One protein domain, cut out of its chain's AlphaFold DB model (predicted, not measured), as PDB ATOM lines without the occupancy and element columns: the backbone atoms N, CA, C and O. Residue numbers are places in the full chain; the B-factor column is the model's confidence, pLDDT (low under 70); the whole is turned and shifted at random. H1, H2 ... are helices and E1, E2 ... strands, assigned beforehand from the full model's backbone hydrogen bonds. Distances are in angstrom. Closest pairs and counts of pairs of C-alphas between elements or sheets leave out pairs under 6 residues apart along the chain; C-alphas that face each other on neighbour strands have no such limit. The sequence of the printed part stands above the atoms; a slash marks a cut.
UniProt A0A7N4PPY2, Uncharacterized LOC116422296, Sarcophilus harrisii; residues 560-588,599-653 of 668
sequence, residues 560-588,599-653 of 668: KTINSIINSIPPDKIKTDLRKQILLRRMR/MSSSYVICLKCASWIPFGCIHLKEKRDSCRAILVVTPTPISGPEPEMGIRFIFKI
ATOM      1  N   LYS A 560     186.929 181.782 131.392       93.00
ATOM      2  CA  LYS A 560     186.072 180.714 131.934       93.00
ATOM      3  C   LYS A 560     185.134 180.138 130.865       93.00
ATOM      4  O   LYS A 560     185.082 178.925 130.698       93.00
ATOM      5  N   THR A 561     184.466 180.997 130.091       92.12
ATOM      6  CA  THR A 561     183.562 180.612 128.995       92.12
ATOM      7  C   THR A 561     184.305 179.890 127.872       92.12
ATOM      8  O   THR A 561     183.802 178.913 127.326       92.12
ATOM      9  N   ILE A 562     185.521 180.332 127.542       91.19
ATOM     10  CA  ILE A 562     186.347 179.710 126.496       91.19
ATOM     11  C   ILE A 562     186.820 178.321 126.936       91.19
ATOM     12  O   ILE A 562     186.736 177.377 126.153       91.19
ATOM     13  N   ASN A 563     187.229 178.171 128.197       93.00
ATOM     14  CA  ASN A 563     187.583 176.877 128.775       93.00
ATOM     15  C   ASN A 563     186.371 175.928 128.816       93.00
ATOM     16  O   ASN A 563     186.514 174.770 128.442       93.00
ATOM     17  N   SER A 564     185.167 176.404 129.168       95.19
ATOM     18  CA  SER A 564     183.930 175.608 129.052       95.19
ATOM     19  C   SER A 564     183.672 175.142 127.614       95.19
ATOM     20  O   SER A 564     183.399 173.963 127.392       95.19
ATOM     21  N   ILE A 565     183.836 176.031 126.627       95.31
ATOM     22  CA  ILE A 565     183.658 175.702 125.207       95.31
ATOM     23  C   ILE A 565     184.685 174.657 124.747       95.31
ATOM     24  O   ILE A 565     184.299 173.692 124.088       95.31
ATOM     25  N   ILE A 566     185.965 174.797 125.109       94.50
ATOM     26  CA  ILE A 566     187.013 173.821 124.769       94.50
ATOM     27  C   ILE A 566     186.730 172.468 125.438       94.50
ATOM     28  O   ILE A 566     186.707 171.452 124.750       94.50
ATOM     29  N   ASN A 567     186.432 172.458 126.740       95.50
ATOM     30  CA  ASN A 567     186.170 171.236 127.511       95.50
ATOM     31  C   ASN A 567     184.890 170.503 127.067       95.50
ATOM     32  O   ASN A 567     184.765 169.301 127.286       95.50
ATOM     33  N   SER A 568     183.946 171.201 126.426       96.88
ATOM     34  CA  SER A 568     182.746 170.585 125.842       96.88
ATOM     35  C   SER A 568     183.003 169.804 124.542       96.88
ATOM     36  O   SER A 568     182.121 169.080 124.081       96.88
ATOM     37  N   ILE A 569     184.192 169.933 123.939       97.00
ATOM     38  CA  ILE A 569     184.617 169.112 122.802       97.00
ATOM     39  C   ILE A 569     185.451 167.943 123.349       97.00
ATOM     40  O   ILE A 569     186.491 168.187 123.960       97.00
ATOM     41  N   PRO A 570     185.074 166.674 123.101       96.38
ATOM     42  CA  PRO A 570     185.870 165.534 123.543       96.38
ATOM     43  C   PRO A 570     187.315 165.610 123.010       96.38
ATOM     44  O   PRO A 570     187.507 165.824 121.806       96.38
ATOM     45  N   PRO A 571     188.349 165.395 123.844       94.00
ATOM     46  CA  PRO A 571     189.742 165.538 123.415       94.00
ATOM     47  C   PRO A 571     190.095 164.561 122.286       94.00
ATOM     48  O   PRO A 571     190.764 164.938 121.322       94.00
ATOM     49  N   ASP A 572     189.556 163.338 122.323       94.75
ATOM     50  CA  ASP A 572     189.743 162.352 121.256       94.75
ATOM     51  C   ASP A 572     189.052 162.731 119.944       94.75
ATOM     52  O   ASP A 572     189.522 162.334 118.877       94.75
ATOM     53  N   LYS A 573     187.997 163.559 119.978       95.56
ATOM     54  CA  LYS A 573     187.380 164.115 118.765       95.56
ATOM     55  C   LYS A 573     188.336 165.101 118.089       95.56
ATOM     56  O   LYS A 573     188.600 164.950 116.897       95.56
ATOM     57  N   ILE A 574     188.942 166.013 118.858       94.38
ATOM     58  CA  ILE A 574     189.977 166.940 118.364       94.38
ATOM     59  C   ILE A 574     191.178 166.170 117.806       94.38
ATOM     60  O   ILE A 574     191.587 166.386 116.665       94.38
ATOM     61  N   LYS A 575     191.712 165.225 118.586       93.12
ATOM     62  CA  LYS A 575     192.849 164.366 118.222       93.12
ATOM     63  C   LYS A 575     192.572 163.557 116.949       93.12
ATOM     64  O   LYS A 575     193.435 163.480 116.079       93.12
ATOM     65  N   THR A 576     191.369 162.999 116.806       95.81
ATOM     66  CA  THR A 576     190.955 162.216 115.629       95.81
ATOM     67  C   THR A 576     190.800 163.083 114.385       95.81
ATOM     68  O   THR A 576     191.290 162.705 113.322       95.81
ATOM     69  N   ASP A 577     190.152 164.243 114.489       95.88
ATOM     70  CA  ASP A 577     189.932 165.118 113.336       95.88
ATOM     71  C   ASP A 577     191.251 165.748 112.852       95.88
ATOM     72  O   ASP A 577     191.524 165.748 111.649       95.88
ATOM     73  N   LEU A 578     192.141 166.156 113.767       94.06
ATOM     74  CA  LEU A 578     193.495 166.604 113.421       94.06
ATOM     75  C   LEU A 578     194.334 165.482 112.791       94.06
ATOM     76  O   LEU A 578     194.948 165.703 111.745       94.06
ATOM     77  N   ARG A 579     194.320 164.260 113.351       92.38
ATOM     78  CA  ARG A 579     194.987 163.087 112.747       92.38
ATOM     79  C   ARG A 579     194.467 162.810 111.333       92.38
ATOM     80  O   ARG A 579     195.273 162.595 110.430       92.38
ATOM     81  N   LYS A 580     193.149 162.893 111.104       94.50
ATOM     82  CA  LYS A 580     192.538 162.768 109.767       94.50
ATOM     83  C   LYS A 580     193.003 163.867 108.811       94.50
ATOM     84  O   LYS A 580     193.312 163.563 107.664       94.50
ATOM     85  N   GLN A 581     193.111 165.120 109.253       92.50
ATOM     86  CA  GLN A 581     193.601 166.214 108.404       92.50
ATOM     87  C   GLN A 581     195.090 166.082 108.055       92.50
ATOM     88  O   GLN A 581     195.461 166.292 106.899       92.50
ATOM     89  N   ILE A 582     195.928 165.668 109.011       89.44
ATOM     90  CA  ILE A 582     197.348 165.364 108.779       89.44
ATOM     91  C   ILE A 582     197.485 164.202 107.787       89.44
ATOM     92  O   ILE A 582     198.245 164.307 106.823       89.44
ATOM     93  N   LEU A 583     196.712 163.125 107.967       91.50
ATOM     94  CA  LEU A 583     196.696 161.978 107.060       91.50
ATOM     95  C   LEU A 583     196.243 162.379 105.649       91.50
ATOM     96  O   LEU A 583     196.957 162.106 104.690       91.50
ATOM     97  N   LEU A 584     195.131 163.105 105.506       91.00
ATOM     98  CA  LEU A 584     194.642 163.595 104.211       91.00
ATOM     99  C   LEU A 584     195.654 164.519 103.512       91.00
ATOM    100  O   LEU A 584     195.789 164.460 102.291       91.00
ATOM    101  N   ARG A 585     196.397 165.349 104.259       88.69
ATOM    102  CA  ARG A 585     197.455 166.203 103.695       88.69
ATOM    103  C   ARG A 585     198.717 165.419 103.309       88.69
ATOM    104  O   ARG A 585     199.386 165.845 102.377       88.69
ATOM    105  N   ARG A 586     199.005 164.274 103.941       88.81
ATOM    106  CA  ARG A 586     200.036 163.312 103.488       88.81
ATOM    107  C   ARG A 586     199.576 162.516 102.254       88.81
ATOM    108  O   ARG A 586     200.342 162.346 101.315       88.81
ATOM    109  N   MET A 587     198.318 162.068 102.226       89.38
ATOM    110  CA  MET A 587     197.740 161.270 101.130       89.38
ATOM    111  C   MET A 587     197.543 162.054  99.826       89.38
ATOM    112  O   MET A 587     197.544 161.455  98.757       89.38
ATOM    113  N   ARG A 588     197.400 163.385  99.885       89.38
ATOM    114  CA  ARG A 588     197.298 164.260  98.696       89.38
ATOM    115  C   ARG A 588     198.597 164.390  97.886       89.38
ATOM    116  O   ARG A 588     198.629 165.159  96.928       89.38
ATOM    117  N   MET A 599     196.137 173.446 108.083       91.25
ATOM    118  CA  MET A 599     195.290 172.390 108.634       91.25
ATOM    119  C   MET A 599     194.428 173.016 109.740       91.25
ATOM    120  O   MET A 599     194.922 173.792 110.561       91.25
ATOM    121  N   SER A 600     193.121 172.787 109.704       95.19
ATOM    122  CA  SER A 600     192.198 173.409 110.649       95.19
ATOM    123  C   SER A 600     190.883 172.642 110.725       95.19
ATOM    124  O   SER A 600     190.174 172.481 109.734       95.19
ATOM    125  N   SER A 601     190.549 172.151 111.916       96.19
ATOM    126  CA  SER A 601     189.252 171.530 112.206       96.19
ATOM    127  C   SER A 601     188.307 172.588 112.771       96.19
ATOM    128  O   SER A 601     188.725 173.398 113.595       96.19
ATOM    129  N   SER A 602     187.052 172.618 112.324       96.19
ATOM    130  CA  SER A 602     186.068 173.629 112.724       96.19
ATOM    131  C   SER A 602     184.902 173.012 113.497       96.19
ATOM    132  O   SER A 602     184.291 172.036 113.068       96.19
ATOM    133  N   TYR A 603     184.576 173.617 114.635       97.06
ATOM    134  CA  TYR A 603     183.553 173.147 115.563       97.06
ATOM    135  C   TYR A 603     182.493 174.234 115.736       97.06
ATOM    136  O   TYR A 603     182.802 175.346 116.164       97.06
ATOM    137  N   VAL A 604     181.240 173.929 115.386       96.12
ATOM    138  CA  VAL A 604     180.112 174.844 115.616       96.12
ATOM    139  C   VAL A 604     179.769 174.836 117.102       96.12
ATOM    140  O   VAL A 604     179.561 173.779 117.695       96.12
ATOM    141  N   ILE A 605     179.727 176.023 117.695       96.12
ATOM    142  CA  ILE A 605     179.548 176.239 119.131       96.12
ATOM    143  C   ILE A 605     178.384 177.208 119.360       96.12
ATOM    144  O   ILE A 605     178.137 178.103 118.546       96.12
ATOM    145  N   CYS A 606     177.662 177.038 120.468       95.19
ATOM    146  CA  CYS A 606     176.628 177.974 120.887       95.19
ATOM    147  C   CYS A 606     177.146 178.875 122.005       95.19
ATOM    148  O   CYS A 606     177.523 178.390 123.071       95.19
ATOM    149  N   LEU A 607     177.091 180.189 121.785       92.88
ATOM    150  CA  LEU A 607     177.489 181.193 122.771       92.88
ATOM    151  C   LEU A 607     176.611 181.141 124.032       92.88
ATOM    152  O   LEU A 607     177.128 181.274 125.133       92.88
ATOM    153  N   LYS A 608     175.305 180.869 123.880       93.31
ATOM    154  CA  LYS A 608     174.370 180.713 125.009       93.31
ATOM    155  C   LYS A 608     174.615 179.455 125.844       93.31
ATOM    156  O   LYS A 608     174.455 179.505 127.054       93.31
ATOM    157  N   CYS A 609     174.967 178.333 125.212       95.06
ATOM    158  CA  CYS A 609     175.253 177.088 125.936       95.06
ATOM    159  C   CYS A 609     176.696 177.018 126.461       95.06
ATOM    160  O   CYS A 609     177.022 176.081 127.182       95.06
ATOM    161  N   ALA A 610     177.567 177.945 126.035       95.31
ATOM    162  CA  ALA A 610     179.019 177.860 126.189       95.31
ATOM    163  C   ALA A 610     179.587 176.478 125.794       95.31
ATOM    164  O   ALA A 610     180.502 175.968 126.439       95.31
ATOM    165  N   SER A 611     179.040 175.863 124.733       96.44
ATOM    166  CA  SER A 611     179.350 174.476 124.367       96.44
ATOM    167  C   SER A 611     179.374 174.192 122.862       96.44
ATOM    168  O   SER A 611     178.783 174.907 122.044       96.44
ATOM    169  N   TRP A 612     180.065 173.110 122.503       97.06
ATOM    170  CA  TRP A 612     180.030 172.458 121.202       97.06
ATOM    171  C   TRP A 612     178.725 171.696 120.997       97.06
ATOM    172  O   TRP A 612     178.213 171.026 121.890       97.06
ATOM    173  N   ILE A 613     178.182 171.826 119.790       95.62
ATOM    174  CA  ILE A 613     176.826 171.399 119.448       95.62
ATOM    175  C   ILE A 613     176.829 170.731 118.063       95.62
ATOM    176  O   ILE A 613     176.387 171.337 117.084       95.62
ATOM    177  N   PRO A 614     177.336 169.485 117.943       93.50
ATOM    178  CA  PRO A 614     177.486 168.797 116.654       93.50
ATOM    179  C   PRO A 614     176.169 168.641 115.881       93.50
ATOM    180  O   PRO A 614     176.178 168.660 114.654       93.50
ATOM    181  N   PHE A 615     175.046 168.543 116.596       94.06
ATOM    182  CA  PHE A 615     173.694 168.415 116.039       94.06
ATOM    183  C   PHE A 615     172.860 169.705 116.191       94.06
ATOM    184  O   PHE A 615     171.638 169.696 116.041       94.06
ATOM    185  N   GLY A 616     173.514 170.827 116.514       90.62
ATOM    186  CA  GLY A 616     172.853 172.063 116.926       90.62
ATOM    187  C   GLY A 616     172.288 172.004 118.352       90.62
ATOM    188  O   GLY A 616     172.499 171.053 119.099       90.62
ATOM    189  N   CYS A 617     171.571 173.058 118.737       94.00
ATOM    190  CA  CYS A 617     170.777 173.138 119.967       94.00
ATOM    191  C   CYS A 617     169.577 174.071 119.730       94.00
ATOM    192  O   CYS A 617     169.527 174.744 118.696       94.00
ATOM    193  N   ILE A 618     168.632 174.144 120.674       93.38
ATOM    194  CA  ILE A 618     167.428 174.992 120.560       93.38
ATOM    195  C   ILE A 618     167.776 176.459 120.241       93.38
ATOM    196  O   ILE A 618     167.251 177.033 119.290       93.38
ATOM    197  N   HIS A 619     168.820 176.996 120.879       92.88
ATOM    198  CA  HIS A 619     169.317 178.357 120.664       92.88
ATOM    199  C   HIS A 619     169.846 178.654 119.248       92.88
ATOM    200  O   HIS A 619     169.964 179.827 118.895       92.88
ATOM    201  N   LEU A 620     170.186 177.633 118.445       88.00
ATOM    202  CA  LEU A 620     170.507 177.806 117.019       88.00
ATOM    203  C   LEU A 620     169.301 177.596 116.095       88.00
ATOM    204  O   LEU A 620     169.347 178.036 114.952       88.00
ATOM    205  N   LYS A 621     168.247 176.914 116.557       87.31
ATOM    206  CA  LYS A 621     167.006 176.734 115.787       87.31
ATOM    207  C   LYS A 621     166.112 177.973 115.876       87.31
ATOM    208  O   LYS A 621     165.498 178.354 114.888       87.31
ATOM    209  N   GLU A 622     166.064 178.606 117.047       84.50
ATOM    210  CA  GLU A 622     165.176 179.739 117.348       84.50
ATOM    211  C   GLU A 622     165.697 181.100 116.864       84.50
ATOM    212  O   GLU A 622     164.905 181.992 116.563       84.50
ATOM    213  N   LYS A 623     167.022 181.307 116.835       72.56
ATOM    214  CA  LYS A 623     167.623 182.615 116.529       72.56
ATOM    215  C   LYS A 623     168.502 182.556 115.284       72.56
ATOM    216  O   LYS A 623     169.376 181.702 115.183       72.56
ATOM    217  N   ARG A 624     168.289 183.525 114.379       70.38
ATOM    218  CA  ARG A 624     169.021 183.743 113.114       70.38
ATOM    219  C   ARG A 624     170.524 183.963 113.360       70.38
ATOM    220  O   ARG A 624     170.964 185.101 113.480       70.38
ATOM    221  N   ASP A 625     171.276 182.873 113.510       77.56
ATOM    222  CA  ASP A 625     172.736 182.762 113.700       77.56
ATOM    223  C   ASP A 625     173.396 183.576 114.839       77.56
ATOM    224  O   ASP A 625     174.547 183.315 115.175       77.56
ATOM    225  N   SER A 626     172.706 184.499 115.516       83.50
ATOM    226  CA  SER A 626     173.299 185.410 116.512       83.50
ATOM    227  C   SER A 626     173.931 184.723 117.730       83.50
ATOM    228  O   SER A 626     174.819 185.284 118.367       83.50
ATOM    229  N   CYS A 627     173.501 183.498 118.044       87.19
ATOM    230  CA  CYS A 627     174.054 182.674 119.123       87.19
ATOM    231  C   CYS A 627     175.110 181.659 118.638       87.19
ATOM    232  O   CYS A 627     175.567 180.837 119.435       87.19
ATOM    233  N   ARG A 628     175.479 181.678 117.350       92.88
ATOM    234  CA  ARG A 628     176.408 180.740 116.707       92.88
ATOM    235  C   ARG A 628     177.809 181.332 116.642       92.88
ATOM    236  O   ARG A 628     178.004 182.446 116.169       92.88
ATOM    237  N   ALA A 629     178.800 180.540 117.022       93.69
ATOM    238  CA  ALA A 629     180.195 180.806 116.701       93.69
ATOM    239  C   ALA A 629     180.870 179.542 116.144       93.69
ATOM    240  O   ALA A 629     180.272 178.462 116.087       93.69
ATOM    241  N   ILE A 630     182.109 179.689 115.687       95.19
ATOM    242  CA  ILE A 630     182.938 178.603 115.172       95.19
ATOM    243  C   ILE A 630     184.274 178.636 115.911       95.19
ATOM    244  O   ILE A 630     185.024 179.606 115.805       95.19
ATOM    245  N   LEU A 631     184.596 177.564 116.632       95.50
ATOM    246  CA  LEU A 631     185.941 177.343 117.149       95.50
ATOM    247  C   LEU A 631     186.765 176.656 116.057       95.50
ATOM    248  O   LEU A 631     186.410 175.572 115.598       95.50
ATOM    249  N   VAL A 632     187.853 177.285 115.623       95.44
ATOM    250  CA  VAL A 632     188.783 176.719 114.641       95.44
ATOM    251  C   VAL A 632     190.038 176.247 115.366       95.44
ATOM    252  O   VAL A 632     190.631 176.997 116.134       95.44
ATOM    253  N   VAL A 633     190.436 175.001 115.131       95.12
ATOM    254  CA  VAL A 633     191.527 174.321 115.833       95.12
ATOM    255  C   VAL A 633     192.604 173.955 114.821       95.12
ATOM    256  O   VAL A 633     192.379 173.109 113.956       95.12
ATOM    257  N   THR A 634     193.761 174.608 114.913       94.19
ATOM    258  CA  THR A 634     194.881 174.470 113.970       94.19
ATOM    259  C   THR A 634     196.091 173.837 114.655       94.19
ATOM    260  O   THR A 634     196.541 174.370 115.673       94.19
ATOM    261  N   PRO A 635     196.669 172.747 114.113       92.00
ATOM    262  CA  PRO A 635     197.942 172.250 114.594       92.00
ATOM    263  C   PRO A 635     199.046 173.227 114.168       92.00
ATOM    264  O   PRO A 635     199.073 173.712 113.035       92.00
ATOM    265  N   THR A 636     199.933 173.543 115.098       89.31
ATOM    266  CA  THR A 636     200.975 174.564 114.984       89.31
ATOM    267  C   THR A 636     202.277 173.929 115.465       89.31
ATOM    268  O   THR A 636     202.261 173.385 116.562       89.31
ATOM    269  N   PRO A 637     203.392 173.950 114.716       84.81
ATOM    270  CA  PRO A 637     204.663 173.485 115.270       84.81
ATOM    271  C   PRO A 637     205.030 174.334 116.495       84.81
ATOM    272  O   PRO A 637     204.855 175.556 116.468       84.81
ATOM    273  N   ILE A 638     205.504 173.695 117.563       84.94
ATOM    274  CA  ILE A 638     206.139 174.393 118.684       84.94
ATOM    275  C   ILE A 638     207.597 174.659 118.302       84.94
ATOM    276  O   ILE A 638     208.254 173.811 117.701       84.94
ATOM    277  N   SER A 639     208.105 175.842 118.644       82.69
ATOM    278  CA  SER A 639     209.535 176.138 118.558       82.69
ATOM    279  C   SER A 639     210.247 175.489 119.747       82.69
ATOM    280  O   SER A 639     210.371 176.105 120.802       82.69
ATOM    281  N   GLY A 640     210.670 174.236 119.583       85.62
ATOM    282  CA  GLY A 640     211.402 173.460 120.583       85.62
ATOM    283  C   GLY A 640     212.471 172.564 119.942       85.62
ATOM    284  O   GLY A 640     212.507 172.445 118.716       85.62
ATOM    285  N   PRO A 641     213.358 171.948 120.748       86.62
ATOM    286  CA  PRO A 641     214.375 171.017 120.251       86.62
ATOM    287  C   PRO A 641     213.768 169.688 119.770       86.62
ATOM    288  O   PRO A 641     214.305 169.057 118.863       86.62
ATOM    289  N   GLU A 642     212.635 169.281 120.348       84.81
ATOM    290  CA  GLU A 642     211.829 168.146 119.901       84.81
ATOM    291  C   GLU A 642     210.649 168.654 119.041       84.81
ATOM    292  O   GLU A 642     210.083 169.704 119.360       84.81
ATOM    293  N   PRO A 643     210.258 167.967 117.945       78.25
ATOM    294  CA  PRO A 643     209.220 168.438 117.019       78.25
ATOM    295  C   PRO A 643     207.786 168.256 117.557       78.25
ATOM    296  O   PRO A 643     206.930 167.643 116.911       78.25
ATOM    297  N   GLU A 644     207.497 168.814 118.733       86.12
ATOM    298  CA  GLU A 644     206.159 168.816 119.322       86.12
ATOM    299  C   GLU A 644     205.157 169.623 118.473       86.12
ATOM    300  O   GLU A 644     205.422 170.728 117.983       86.12
ATOM    301  N   MET A 645     203.950 169.074 118.312       83.75
ATOM    302  CA  MET A 645     202.883 169.694 117.525       83.75
ATOM    303  C   MET A 645     201.816 170.318 118.429       83.75
ATOM    304  O   MET A 645     200.847 169.672 118.826       83.75
ATOM    305  N   GLY A 646     201.991 171.614 118.675       89.88
ATOM    306  CA  GLY A 646     201.044 172.509 119.330       89.88
ATOM    307  C   GLY A 646     199.665 172.587 118.665       89.88
ATOM    308  O   GLY A 646     199.474 172.238 117.501       89.88
ATOM    309  N   ILE A 647     198.677 173.085 119.412       91.31
ATOM    310  CA  ILE A 647     197.302 173.299 118.952       91.31
ATOM    311  C   ILE A 647     196.911 174.732 119.293       91.31
ATOM    312  O   ILE A 647     196.955 175.151 120.446       91.31
ATOM    313  N   ARG A 648     196.484 175.478 118.275       92.12
ATOM    314  CA  ARG A 648     195.991 176.846 118.400       92.12
ATOM    315  C   ARG A 648     194.481 176.867 118.212       92.12
ATOM    316  O   ARG A 648     193.975 176.538 117.139       92.12
ATOM    317  N   PHE A 649     193.782 177.301 119.253       92.50
ATOM    318  CA  PHE A 649     192.351 177.583 119.226       92.50
ATOM    319  C   PHE A 649     192.119 179.022 118.751       92.50
ATOM    320  O   PHE A 649     192.662 179.962 119.325       92.50
ATOM    321  N   ILE A 650     191.324 179.190 117.696       92.38
ATOM    322  CA  ILE A 650     190.969 180.477 117.089       92.38
ATOM    323  C   ILE A 650     189.447 180.599 117.121       92.38
ATOM    324  O   ILE A 650     188.734 179.887 116.411       92.38
ATOM    325  N   PHE A 651     188.947 181.511 117.947       92.31
ATOM    326  CA  PHE A 651     187.522 181.793 118.048       92.31
ATOM    327  C   PHE A 651     187.063 182.645 116.857       92.31
ATOM    328  O   PHE A 651     187.705 183.637 116.520       92.31
ATOM    329  N   LYS A 652     185.959 182.270 116.205       92.50
ATOM    330  CA  LYS A 652     185.340 183.053 115.129       92.50
ATOM    331  C   LYS A 652     183.852 183.211 115.400       92.50
ATOM    332  O   LYS A 652     183.068 182.300 115.137       92.50
ATOM    333  N   ILE A 653     183.454 184.382 115.887       90.44
ATOM    334  CA  ILE A 653     182.061 184.824 115.786       90.44
ATOM    335  C   ILE A 653     181.863 185.262 114.325       90.44
ATOM    336  O   ILE A 653     182.628 186.109 113.854       90.44
TER     337      ILE A 653
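AT A GLANCE: This is residues 560 to 588 and 599 to 653 of the 668 residues of the protein "Uncharacterized LOC116422296" of Sarcophilus harrisii (UniProt A0A7N4PPY2). A long, narrow, twisted sheet of three strands makes the long axis, with helix H2 slantwise over one face and the shorter H1 grazing the sheet. The E2 to E3 turn reaches out at one end of the length, and loops with the small H3 lie at the other. The printed part has 84 residues, with three named helices and three named strands in the order H1, H2, E1, H3, E2, E3; the sheet's order is E1, E2, E3, all antiparallel. The class is mixed, helices and strands, in two layers, H2 being on one face of the sheet. The whole is only just loose, close to compact, with a radius of gyration of the C-alphas of 14.6 A, and elongated, spanning 48 by 31 by 20 A.

IN THESE COORDINATES: H1, residues 560 to 567, begins at C-alpha 560 (186.072, 180.714, 131.934). H2 is residues 571 to 587, 24.1 A long. E1 is residues 601 to 606, 16.6 A, and H3 residues 618 to 621. E2, residues 628 to 637, is 29.2 A long. E3, residues 645 to 652, 22.2 A, ends at C-alpha 652 (185.340, 183.053, 115.129).

HOW THE PARTS SIT: E2 is the inner strand of the sheet, which is only just strongly twisted, its C-alphas up to 4.4 A off the best plane. N 603 and O 631 of E1 and E2 are 2.8 A apart, within hydrogen-bond range. E2 and E3 form a hairpin, with N 632 and O 650 at 2.9 A. H2 is on the sheet at a height of 8.2 A; its closest C-alphas to E1 are Asp 577 and Ser 601, 6.5 A. H1 and H3 only graze the sheet, with residues 562 to 566 and 618 to 620. Every O i to N i+4 pair is within range in H1 and H2; H3 is too short for one.

THE WHOLE: The C-alphas farthest apart, Glu 622 and Pro 641, are 50.1 A apart. Residues 589 to 598 are not printed, with 13.0 A between C-alphas 588 and 599. The link E1 to H3 is long. Mean pLDDT of the printed part is 91.4; no printed residue is under 70.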